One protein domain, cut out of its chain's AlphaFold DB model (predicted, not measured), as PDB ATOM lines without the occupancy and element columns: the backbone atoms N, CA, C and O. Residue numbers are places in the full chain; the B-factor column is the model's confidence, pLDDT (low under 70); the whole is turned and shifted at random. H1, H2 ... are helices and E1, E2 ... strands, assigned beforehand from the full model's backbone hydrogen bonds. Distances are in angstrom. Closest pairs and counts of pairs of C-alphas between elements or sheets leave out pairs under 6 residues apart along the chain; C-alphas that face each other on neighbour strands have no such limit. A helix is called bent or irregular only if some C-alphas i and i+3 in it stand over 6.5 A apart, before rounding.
ATOM      1  N   THR A  11      47.563  63.358 169.849       95.50
ATOM      2  CA  THR A  11      46.497  63.843 168.971       95.50
ATOM      3  C   THR A  11      45.827  65.068 169.593       95.50
ATOM      4  O   THR A  11      46.292  65.607 170.595       95.50
ATOM      5  N   THR A  12      44.745  65.559 169.005       94.94
ATOM      6  CA  THR A  12      43.966  66.684 169.524       94.94
ATOM      7  C   THR A  12      42.483  66.373 169.479       94.94
ATOM      8  O   THR A  12      42.032  65.543 168.692       94.94
ATOM      9  N   THR A  13      41.704  67.085 170.280       94.06
ATOM     10  CA  THR A  13      40.245  67.085 170.168       94.06
ATOM     11  C   THR A  13      39.742  68.077 169.109       94.06
ATOM     12  O   THR A  13      40.364  69.119 168.883       94.06
ATOM     13  N   ASP A  14      38.610  67.773 168.464       90.31
ATOM     14  CA  ASP A  14      37.922  68.653 167.504       90.31
ATOM     15  C   ASP A  14      36.780  69.487 168.117       90.31
ATOM     16  O   ASP A  14      36.307  70.437 167.495       90.31
ATOM     17  N   ASN A  15      36.317  69.146 169.321       88.56
ATOM     18  CA  ASN A  15      35.188  69.810 169.988       88.56
ATOM     19  C   ASN A  15      35.234  69.721 171.526       88.56
ATOM     20  O   ASN A  15      34.253  70.049 172.190       88.56
ATOM     21  N   GLY A  16      36.346  69.259 172.100       87.38
ATOM     22  CA  GLY A  16      36.498  68.974 173.528       87.38
ATOM     23  C   GLY A  16      36.126  67.543 173.923       87.38
ATOM     24  O   GLY A  16      36.650  67.049 174.907       87.38
ATOM     25  N   LYS A  17      35.272  66.860 173.155       88.38
ATOM     26  CA  LYS A  17      34.703  65.552 173.526       88.38
ATOM     27  C   LYS A  17      35.207  64.396 172.673       88.38
ATOM     28  O   LYS A  17      35.361  63.291 173.184       88.38
ATOM     29  N   ASN A  18      35.437  64.648 171.388       92.38
ATOM     30  CA  ASN A  18      35.892  63.659 170.417       92.38
ATOM     31  C   ASN A  18      37.299  63.997 169.926       92.38
ATOM     32  O   ASN A  18      37.727  65.153 169.958       92.38
ATOM     33  N   LEU A  19      38.025  62.993 169.446       94.75
ATOM     34  CA  LEU A  19      39.280  63.208 168.737       94.75
ATOM     35  C   LEU A  19      39.034  63.882 167.386       94.75
ATOM     36  O   LEU A  19      38.116  63.518 166.652       94.75
ATOM     37  N   GLY A  20      39.915  64.810 167.036       90.38
ATOM     38  CA  GLY A  20      40.086  65.311 165.683       90.38
ATOM     39  C   GLY A  20      41.198  64.565 164.949       90.38
ATOM     40  O   GLY A  20      42.060  63.934 165.553       90.38
ATOM     41  N   SER A  21      41.208  64.678 163.622       89.69
ATOM     42  CA  SER A  21      42.260  64.119 162.760       89.69
ATOM     43  C   SER A  21      43.272  65.165 162.271       89.69
ATOM     44  O   SER A  21      44.056  64.889 161.366       89.69
ATOM     45  N   VAL A  22      43.258  66.379 162.836       91.44
ATOM     46  CA  VAL A  22      44.098  67.498 162.363       91.44
ATOM     47  C   VAL A  22      45.571  67.371 162.762       91.44
ATOM     48  O   VAL A  22      46.444  67.840 162.037       91.44
ATOM     49  N   LEU A  23      45.857  66.728 163.896       94.06
ATOM     50  CA  LEU A  23      47.205  66.442 164.370       94.06
ATOM     51  C   LEU A  23      47.244  64.983 164.810       94.06
ATOM     52  O   LEU A  23      46.541  64.616 165.740       94.06
ATOM     53  N   LEU A  24      48.062  64.175 164.140       95.31
ATOM     54  CA  LEU A  24      48.290  62.772 164.473       95.31
ATOM     55  C   LEU A  24      49.802  62.545 164.511       95.31
ATOM     56  O   LEU A  24      50.442  62.432 163.467       95.31
ATOM     57  N   ALA A  25      50.376  62.523 165.710       96.19
ATOM     58  CA  ALA A  25      51.803  62.322 165.935       96.19
ATOM     59  C   ALA A  25      52.010  61.031 166.729       96.19
ATOM     60  O   ALA A  25      52.138  61.058 167.948       96.19
ATOM     61  N   PHE A  26      52.018  59.897 166.032       96.06
ATOM     62  CA  PHE A  26      52.135  58.568 166.633       96.06
ATOM     63  C   PHE A  26      53.456  57.901 166.279       96.06
ATOM     64  O   PHE A  26      54.009  58.115 165.198       96.06
ATOM     65  N   GLU A  27      53.942  57.066 167.188       95.62
ATOM     66  CA  GLU A  27      55.052  56.175 166.899       95.62
ATOM     67  C   GLU A  27      54.665  55.144 165.826       95.62
ATOM     68  O   GLU A  27      53.483  54.798 165.672       95.62
ATOM     69  N   PRO A  28      55.647  54.635 165.057       95.44
ATOM     70  CA  PRO A  28      55.396  53.571 164.099       95.44
ATOM     71  C   PRO A  28      54.666  52.398 164.759       95.44
ATOM     72  O   PRO A  28      55.070  51.924 165.817       95.44
ATOM     73  N   TYR A  29      53.609  51.917 164.106       94.88
ATOM     74  CA  TYR A  29      52.795  50.788 164.570       94.88
ATOM     75  C   TYR A  29      52.041  51.009 165.890       94.88
ATOM     76  O   TYR A  29      51.564  50.034 166.470       94.88
ATOM     77  N   HIS A  30      51.863  52.256 166.351       96.75
ATOM     78  CA  HIS A  30      50.991  52.505 167.497       96.75
ATOM     79  C   HIS A  30      49.590  51.899 167.236       96.75
ATOM     80  O   HIS A  30      48.973  52.229 166.211       96.75
ATOM     81  N   PRO A  31      49.053  51.036 168.127       95.81
ATOM     82  CA  PRO A  31      47.888  50.211 167.800       95.81
ATOM     83  C   PRO A  31      46.632  51.002 167.421       95.81
ATOM     84  O   PRO A  31      45.892  50.572 166.540       95.81
ATOM     85  N   LEU A  32      46.415  52.180 168.025       95.94
ATOM     86  CA  LEU A  32      45.295  53.061 167.662       95.94
ATOM     87  C   LEU A  32      45.342  53.449 166.180       95.94
ATOM     88  O   LEU A  32      44.355  53.307 165.455       95.94
ATOM     89  N   LEU A  33      46.495  53.944 165.723       95.88
ATOM     90  CA  LEU A  33      46.631  54.442 164.360       95.88
ATOM     91  C   LEU A  33      46.661  53.278 163.366       95.88
ATOM     92  O   LEU A  33      46.069  53.375 162.295       95.88
ATOM     93  N   GLN A  34      47.283  52.155 163.739       96.88
ATOM     94  CA  GLN A  34      47.294  50.946 162.919       96.88
ATOM     95  C   GLN A  34      45.877  50.412 162.669       96.88
ATOM     96  O   GLN A  34      45.510  50.189 161.515       96.88
ATOM     97  N   ALA A  35      45.070  50.253 163.723       96.94
ATOM     98  CA  ALA A  35      43.689  49.795 163.597       96.94
ATOM     99  C   ALA A  35      42.842  50.779 162.772       96.94
ATOM    100  O   ALA A  35      42.121  50.363 161.865       96.94
ATOM    101  N   THR A  36      43.028  52.086 162.997       97.06
ATOM    102  CA  THR A  36      42.353  53.146 162.229       97.06
ATOM    103  C   THR A  36      42.686  53.081 160.734       97.06
ATOM    104  O   THR A  36      41.781  53.171 159.909       97.06
ATOM    105  N   ILE A  37      43.959  52.895 160.360       96.38
ATOM    106  CA  ILE A  37      44.386  52.824 158.950       96.38
ATOM    107  C   ILE A  37      43.871  51.549 158.268       96.38
ATOM    108  O   ILE A  37      43.430  51.608 157.119       96.38
ATOM    109  N   ILE A  38      43.909  50.403 158.958       97.62
ATOM    110  CA  ILE A  38      43.381  49.138 158.426       97.62
ATOM    111  C   ILE A  38      41.873  49.257 158.174       97.62
ATOM    112  O   ILE A  38      41.400  48.899 157.095       97.62
ATOM    113  N   ASP A  39      41.124  49.799 159.137       97.38
ATOM    114  CA  ASP A  39      39.676  49.982 159.010       97.38
ATOM    115  C   ASP A  39      39.335  51.018 157.929       97.38
ATOM    116  O   ASP A  39      38.451  50.786 157.107       97.38
ATOM    117  N   PHE A  40      40.100  52.111 157.829       97.19
ATOM    118  CA  PHE A  40      39.983  53.076 156.732       97.19
ATOM    119  C   PHE A  40      40.119  52.407 155.362       97.19
ATOM    120  O   PHE A  40      39.272  52.613 154.496       97.19
ATOM    121  N   ALA A  41      41.150  51.580 155.160       97.69
ATOM    122  CA  ALA A  41      41.373  50.904 153.884       97.69
ATOM    123  C   ALA A  41      40.238  49.926 153.532       97.69
ATOM    124  O   ALA A  41      39.891  49.783 152.361       97.69
ATOM    125  N   ALA A  42      39.649  49.274 154.537       97.69
ATOM    126  CA  ALA A  42      38.568  48.308 154.353       97.69
ATOM    127  C   ALA A  42      37.179  48.950 154.184       97.69
ATOM    128  O   ALA A  42      36.306  48.352 153.556       97.69
ATOM    129  N   SER A  43      36.952  50.140 154.749       96.62
ATOM    130  CA  SER A  43      35.621  50.762 154.854       96.62
ATOM    131  C   SER A  43      35.506  52.140 154.189       96.62
ATOM    132  O   SER A  43      34.497  52.835 154.368       96.62
ATOM    133  N   TYR A  44      36.509  52.521 153.390       97.25
ATOM    134  CA  TYR A  44      36.578  53.814 152.714       97.25
ATOM    135  C   TYR A  44      35.284  54.151 151.962       97.25
ATOM    136  O   TYR A  44      34.818  53.408 151.098       97.25
ATOM    137  N   THR A  45      34.716  55.314 152.274       96.00
ATOM    138  CA  THR A  45      33.475  55.821 151.679       96.00
ATOM    139  C   THR A  45      33.759  57.149 150.977       96.00
ATOM    140  O   THR A  45      33.821  58.175 151.651       96.00
ATOM    141  N   PRO A  46      33.922  57.193 149.642       94.00
ATOM    142  CA  PRO A  46      34.465  58.363 148.939       94.00
ATOM    143  C   PRO A  46      33.776  59.706 149.234       94.00
ATOM    144  O   PRO A  46      34.426  60.746 149.238       94.00
ATOM    145  N   SER A  47      32.468  59.695 149.489       93.12
ATOM    146  CA  SER A  47      31.658  60.896 149.716       93.12
ATOM    147  C   SER A  47      31.462  61.264 151.191       93.12
ATOM    148  O   SER A  47      30.736  62.212 151.475       93.12
ATOM    149  N   ASP A  48      32.061  60.528 152.129       93.50
ATOM    150  CA  ASP A  48      31.862  60.730 153.567       93.50
ATOM    151  C   ASP A  48      33.195  60.980 154.280       93.50
ATOM    152  O   ASP A  48      33.880  60.068 154.749       93.50
ATOM    153  N   PHE A  49      33.579  62.258 154.352       89.06
ATOM    154  CA  PHE A  49      34.833  62.665 154.987       89.06
ATOM    155  C   PHE A  49      34.882  62.270 156.472       89.06
ATOM    156  O   PHE A  49      35.945  61.905 156.974       89.06
ATOM    157  N   ALA A  50      33.747  62.366 157.175       90.88
ATOM    158  CA  ALA A  50      33.690  62.170 158.615       90.88
ATOM    159  C   ALA A  50      33.876  60.690 158.941       90.88
ATOM    160  O   ALA A  50      34.701  60.344 159.793       90.88
ATOM    161  N   ARG A  51      33.175  59.821 158.196       93.75
ATOM    162  CA  ARG A  51      33.344  58.369 158.276       93.75
ATOM    163  C   ARG A  51      34.780  57.957 157.992       93.75
ATOM    164  O   ARG A  51      35.317  57.135 158.714       93.75
ATOM    165  N   ASN A  52      35.422  58.580 157.015       93.81
ATOM    166  CA  ASN A  52      36.800  58.291 156.620       93.81
ATOM    167  C   ASN A  52      37.886  58.835 157.564       93.81
ATOM    168  O   ASN A  52      39.067  58.643 157.296       93.81
ATOM    169  N   GLY A  53      37.543  59.559 158.628       91.62
ATOM    170  CA  GLY A  53      38.548  60.175 159.489       91.62
ATOM    171  C   GLY A  53      38.111  60.184 160.945       91.62
ATOM    172  O   GLY A  53      38.308  59.174 161.624       91.62
ATOM    173  N   PRO A  54      37.524  61.288 161.444       92.94
ATOM    174  CA  PRO A  54      37.168  61.422 162.853       92.94
ATOM    175  C   PRO A  54      36.323  60.268 163.402       92.94
ATOM    176  O   PRO A  54      36.588  59.812 164.509       92.94
ATOM    177  N   VAL A  55      35.345  59.748 162.652       94.94
ATOM    178  CA  VAL A  55      34.481  58.657 163.139       94.94
ATOM    179  C   VAL A  55      35.277  57.366 163.350       94.94
ATOM    180  O   VAL A  55      35.164  56.754 164.409       94.94
ATOM    181  N   LEU A  56      36.112  56.972 162.382       95.75
ATOM    182  CA  LEU A  56      36.974  55.792 162.502       95.75
ATOM    183  C   LEU A  56      37.994  55.949 163.631       95.75
ATOM    184  O   LEU A  56      38.144  55.047 164.451       95.75
ATOM    185  N   LEU A  57      38.652  57.107 163.711       96.75
ATOM    186  CA  LEU A  57      39.633  57.379 164.759       96.75
ATOM    187  C   LEU A  57      38.998  57.301 166.155       96.75
ATOM    188  O   LEU A  57      39.564  56.677 167.047       96.75
ATOM    189  N   ASN A  58      37.814  57.895 166.339       96.69
ATOM    190  CA  ASN A  58      37.106  57.846 167.618       96.69
ATOM    191  C   ASN A  58      36.631  56.432 167.963       96.69
ATOM    192  O   ASN A  58      36.735  56.049 169.121       96.69
ATOM    193  N   LYS A  59      36.161  55.640 166.989       96.56
ATOM    194  CA  LYS A  59      35.799  54.230 167.212       96.56
ATOM    195  C   LYS A  59      36.966  53.455 167.839       96.56
ATOM    196  O   LYS A  59      36.823  52.917 168.933       96.56
ATOM    197  N   HIS A  60      38.131  53.468 167.190       96.62
ATOM    198  CA  HIS A  60      39.315  52.741 167.673       96.62
ATOM    199  C   HIS A  60      39.891  53.334 168.960       96.62
ATOM    200  O   HIS A  60      40.434  52.608 169.791       96.62
ATOM    201  N   PHE A  61      39.760  54.646 169.155       95.94
ATOM    202  CA  PHE A  61      40.164  55.313 170.389       95.94
ATOM    203  C   PHE A  61      39.328  54.853 171.582       95.94
ATOM    204  O   PHE A  61      39.901  54.438 172.584       95.94
ATOM    205  N   LYS A  62      37.998  54.857 171.457       94.75
ATOM    206  CA  LYS A  62      37.086  54.390 172.509       94.75
ATOM    207  C   LYS A  62      37.343  52.931 172.876       94.75
ATOM    208  O   LYS A  62      37.469  52.603 174.052       94.75
ATOM    209  N   GLU A  63      37.494  52.073 171.867       94.06
ATOM    210  CA  GLU A  63      37.790  50.648 172.053       94.06
ATOM    211  C   GLU A  63      39.124  50.427 172.780       94.06
ATOM    212  O   GLU A  63      39.193  49.624 173.710       94.06
ATOM    213  N   ARG A  64      40.179  51.157 172.391       92.31
ATOM    214  CA  ARG A  64      41.519  51.023 172.983       92.31
ATOM    215  C   ARG A  64      41.628  51.636 174.375       92.31
ATOM    216  O   ARG A  64      42.329  51.093 175.221       92.31
ATOM    217  N   CYS A  65      41.024  52.801 174.571       91.88
ATOM    218  CA  CYS A  65      41.146  53.575 175.800       91.88
ATOM    219  C   CYS A  65      40.067  53.240 176.829       91.88
ATOM    220  O   CYS A  65      40.168  53.709 177.955       91.88
ATOM    221  N   HIS A  66      39.077  52.414 176.472       91.81
ATOM    222  CA  HIS A  66      37.957  52.043 177.339       91.81
ATOM    223  C   HIS A  66      37.205  53.267 177.891       91.81
ATOM    224  O   HIS A  66      36.839  53.306 179.063       91.81
ATOM    225  N   VAL A  67      36.983  54.259 177.026       91.25
ATOM    226  CA  VAL A  67      36.293  55.522 177.333       91.25
ATOM    227  C   VAL A  67      35.217  55.811 176.296       91.25
ATOM    228  O   VAL A  67      35.327  55.381 175.149       91.25
ATOM    229  N   GLU A  68      34.215  56.608 176.660       91.00
ATOM    230  CA  GLU A  68      33.210  57.118 175.721       91.00
ATOM    231  C   GLU A  68      33.505  58.531 175.208       91.00
ATOM    232  O   GLU A  68      32.938  58.957 174.192       91.00
ATOM    233  N   SER A  69      34.407  59.254 175.867       91.12
ATOM    234  CA  SER A  69      34.792  60.619 175.517       91.12
ATOM    235  C   SER A  69      36.227  60.939 175.941       91.12
ATOM    236  O   SER A  69      36.819  60.248 176.766       91.12
ATOM    237  N   VAL A  70      36.798  62.007 175.379       90.44
ATOM    238  CA  VAL A  70      38.132  62.503 175.762       90.44
ATOM    239  C   VAL A  70      38.190  62.900 177.239       90.44
ATOM    240  O   VAL A  70      39.213  62.674 177.877       90.44
ATOM    241  N   ASP A  71      37.108  63.453 177.794       88.56
ATOM    242  CA  ASP A  71      37.060  63.904 179.192       88.56
ATOM    243  C   ASP A  71      37.321  62.750 180.176       88.56
ATOM    244  O   ASP A  71      37.988  62.934 181.193       88.56
ATOM    245  N   GLU A  72      36.863  61.540 179.847       89.12
ATOM    246  CA  GLU A  72      37.050  60.344 180.676       89.12
ATOM    247  C   GLU A  72      38.511  59.891 180.776       89.12
ATOM    248  O   GLU A  72      38.867  59.291 181.786       89.12
ATOM    249  N   LEU A  73      39.391  60.242 179.823       84.88
ATOM    250  CA  LEU A  73      40.833  59.959 179.948       84.88
ATOM    251  C   LEU A  73      41.460  60.605 181.187       84.88
ATOM    252  O   LEU A  73      42.493  60.148 181.670       84.88
ATOM    253  N   TYR A  74      40.867  61.700 181.661       81.25
ATOM    254  CA  TYR A  74      41.392  62.504 182.758       81.25
ATOM    255  C   TYR A  74      40.605  62.303 184.061       81.25
ATOM    256  O   TYR A  74      40.962  62.873 185.094       81.25
ATOM    257  N   ILE A  75      39.548  61.483 184.034       76.75
ATOM    258  CA  ILE A  75      38.707  61.167 185.188       76.75
ATOM    259  C   ILE A  75      39.059  59.750 185.658       76.75
ATOM    260  O   ILE A  75      38.640  58.768 185.061       76.75
ATOM    261  N   GLY A  76      39.780  59.629 186.777       60.31
ATOM    262  CA  GLY A  76      39.828  58.368 187.533       60.31
ATOM    263  C   GLY A  76      41.117  57.538 187.502       60.31
ATOM    264  O   GLY A  76      41.082  56.412 187.991       60.31
ATOM    265  N   GLY A  77      42.258  58.052 187.031       62.03
ATOM    266  CA  GLY A  77      43.551  57.362 187.177       62.03
ATOM    267  C   GLY A  77      44.536  57.610 186.035       62.03
ATOM    268  O   GLY A  77      44.371  58.556 185.271       62.03
ATOM    269  N   GLU A  78      45.579  56.775 185.943       64.50
ATOM    270  CA  GLU A  78      46.573  56.828 184.862       64.50
ATOM    271  C   GLU A  78      45.945  56.483 183.505       64.50
ATOM    272  O   GLU A  78      45.230  55.491 183.362       64.50
ATOM    273  N   ASN A  79      46.256  57.289 182.490       71.19
ATOM    274  CA  ASN A  79      45.921  57.009 181.099       71.19
ATOM    275  C   ASN A  79      46.659  55.743 180.633       71.19
ATOM    276  O   ASN A  79      47.865  55.768 180.392       71.19
ATOM    277  N   THR A  80      45.929  54.639 180.494       76.62
ATOM    278  CA  THR A  80      46.502  53.327 180.154       76.62
ATOM    279  C   THR A  80      46.645  53.081 178.654       76.62
ATOM    280  O   THR A  80      47.245  52.081 178.259       76.62
ATOM    281  N   CYS A  81      46.118  53.962 177.798       88.44
ATOM    282  CA  CYS A  81      46.078  53.709 176.359       88.44
ATOM    283  C   CYS A  81      47.203  54.353 175.548       88.44
ATOM    284  O   CYS A  81      47.244  54.142 174.329       88.44
ATOM    285  N   ASP A  82      48.119  55.055 176.226       92.56
ATOM    286  CA  ASP A  82      49.294  55.712 175.642       92.56
ATOM    287  C   ASP A  82      48.914  56.711 174.538       92.56
ATOM    288  O   ASP A  82      49.425  56.674 173.424       92.56
ATOM    289  N   VAL A  83      47.930  57.573 174.824       93.31
ATOM    290  CA  VAL A  83      47.490  58.632 173.901       93.31
ATOM    291  C   VAL A  83      47.375  59.957 174.637       93.31
ATOM    292  O   VAL A  83      46.498  60.127 175.481       93.31
ATOM    293  N   GLU A  84      48.210  60.927 174.281       93.56
ATOM    294  CA  GLU A  84      48.060  62.305 174.744       93.56
ATOM    295  C   GLU A  84      47.044  63.037 173.858       93.56
ATOM    296  O   GLU A  84      47.202  63.102 172.637       93.56
ATOM    297  N   VAL A  85      46.001  63.619 174.456       94.19
ATOM    298  CA  VAL A  85      44.997  64.394 173.713       94.19
ATOM    299  C   VAL A  85      45.114  65.867 174.069       94.19
ATOM    300  O   VAL A  85      44.700  66.302 175.143       94.19
ATOM    301  N   LEU A  86      45.646  66.653 173.136       93.75
ATOM    302  CA  LEU A  86      45.787  68.092 173.303       93.75
ATOM    303  C   LEU A  86      44.416  68.795 173.321       93.75
ATOM    304  O   LEU A  86      43.506  68.402 172.581       93.75
ATOM    305  N   PRO A  87      44.275  69.891 174.094       92.69
ATOM    306  CA  PRO A  87      43.065  70.708 174.098       92.69
ATOM    307  C   PRO A  87      42.751  71.300 172.722       92.69
ATOM    308  O   PRO A  87      43.666  71.664 171.987       92.69
ATOM    309  N   TYR A  88      41.468  71.541 172.437       92.75
ATOM    310  CA  TYR A  88      40.971  72.096 171.166       92.75
ATOM    311  C   TYR A  88      41.768  73.312 170.654       92.75
ATOM    312  O   TYR A  88      42.165  73.380 169.491       92.75
ATOM    313  N   LYS A  89      42.071  74.271 171.539       92.50
ATOM    314  CA  LYS A  89      42.797  75.509 171.198       92.50
ATOM    315  C   LYS A  89      44.249  75.285 170.748       92.50
ATOM    316  O   LYS A  89      44.836  76.180 170.147       92.50
TER     317      LYS A  89
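This is residues 11 to 89 of the 161 residues of the protein "Gb3_synth domain-containing protein" of Araneus ventricosus (UniProt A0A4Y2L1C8). A small sheet of three strands stands beside a helical hairpin, H1 and H2, of which H2 only grazes the sheet; short H3 lies toward one end. The printed part has 79 residues, with E1, E2, H1, H2, H3 and E3 in that order. The sheet, order E2 E1 E3, is mixed, as is the class. The whole is compact, radius of gyration of the C-alphas 12.2 A, spanning 38 by 25 by 20 A.

E1, residues 11 to 13, forms an antiparallel hairpin with E2, residues 19 to 25; N 20 and O 12 are 2.8 A apart, within hydrogen-bond range. E3, residues 84 to 86, is parallel to E1, with N 11 and O 84 within range at 2.8 A. H2, residues 51 to 65, grazes the sheet with residues 53 to 62; its C-alpha closest to E2 is Pro 54, 5.6 A from Gly 20. H1, residues 31 to 43, touches H2, closest C-alphas Thr 36 and Leu 57, 5.6 A, opposite ways at a steep tilt of 38 degrees, only just past shallow. H3, residues 71 to 74, is close but not clearly touching H2, closest C-alphas Leu 73 and Cys 65, 7.6 A. Every O i to N i+4 pair is within range in H1, 9 of 11 in H2; H3 is too short.

E1 begins at C-alpha 11 (46.497, 63.843, 168.971); E3 ends at C-alpha 86 (45.787, 68.092, 173.303). H1 measures 17.8 A, E2 12.9 A and H2 19.8 A from first to last C-alpha. H2 is only just irregular: C-alphas 52 and 55 are 6.9 A apart.

The farthest C-alphas, Ser 47 and Gly 77, are 39.5 A apart. The printed part has no cut and no long link. Residues 76 to 78 have pLDDT under 70.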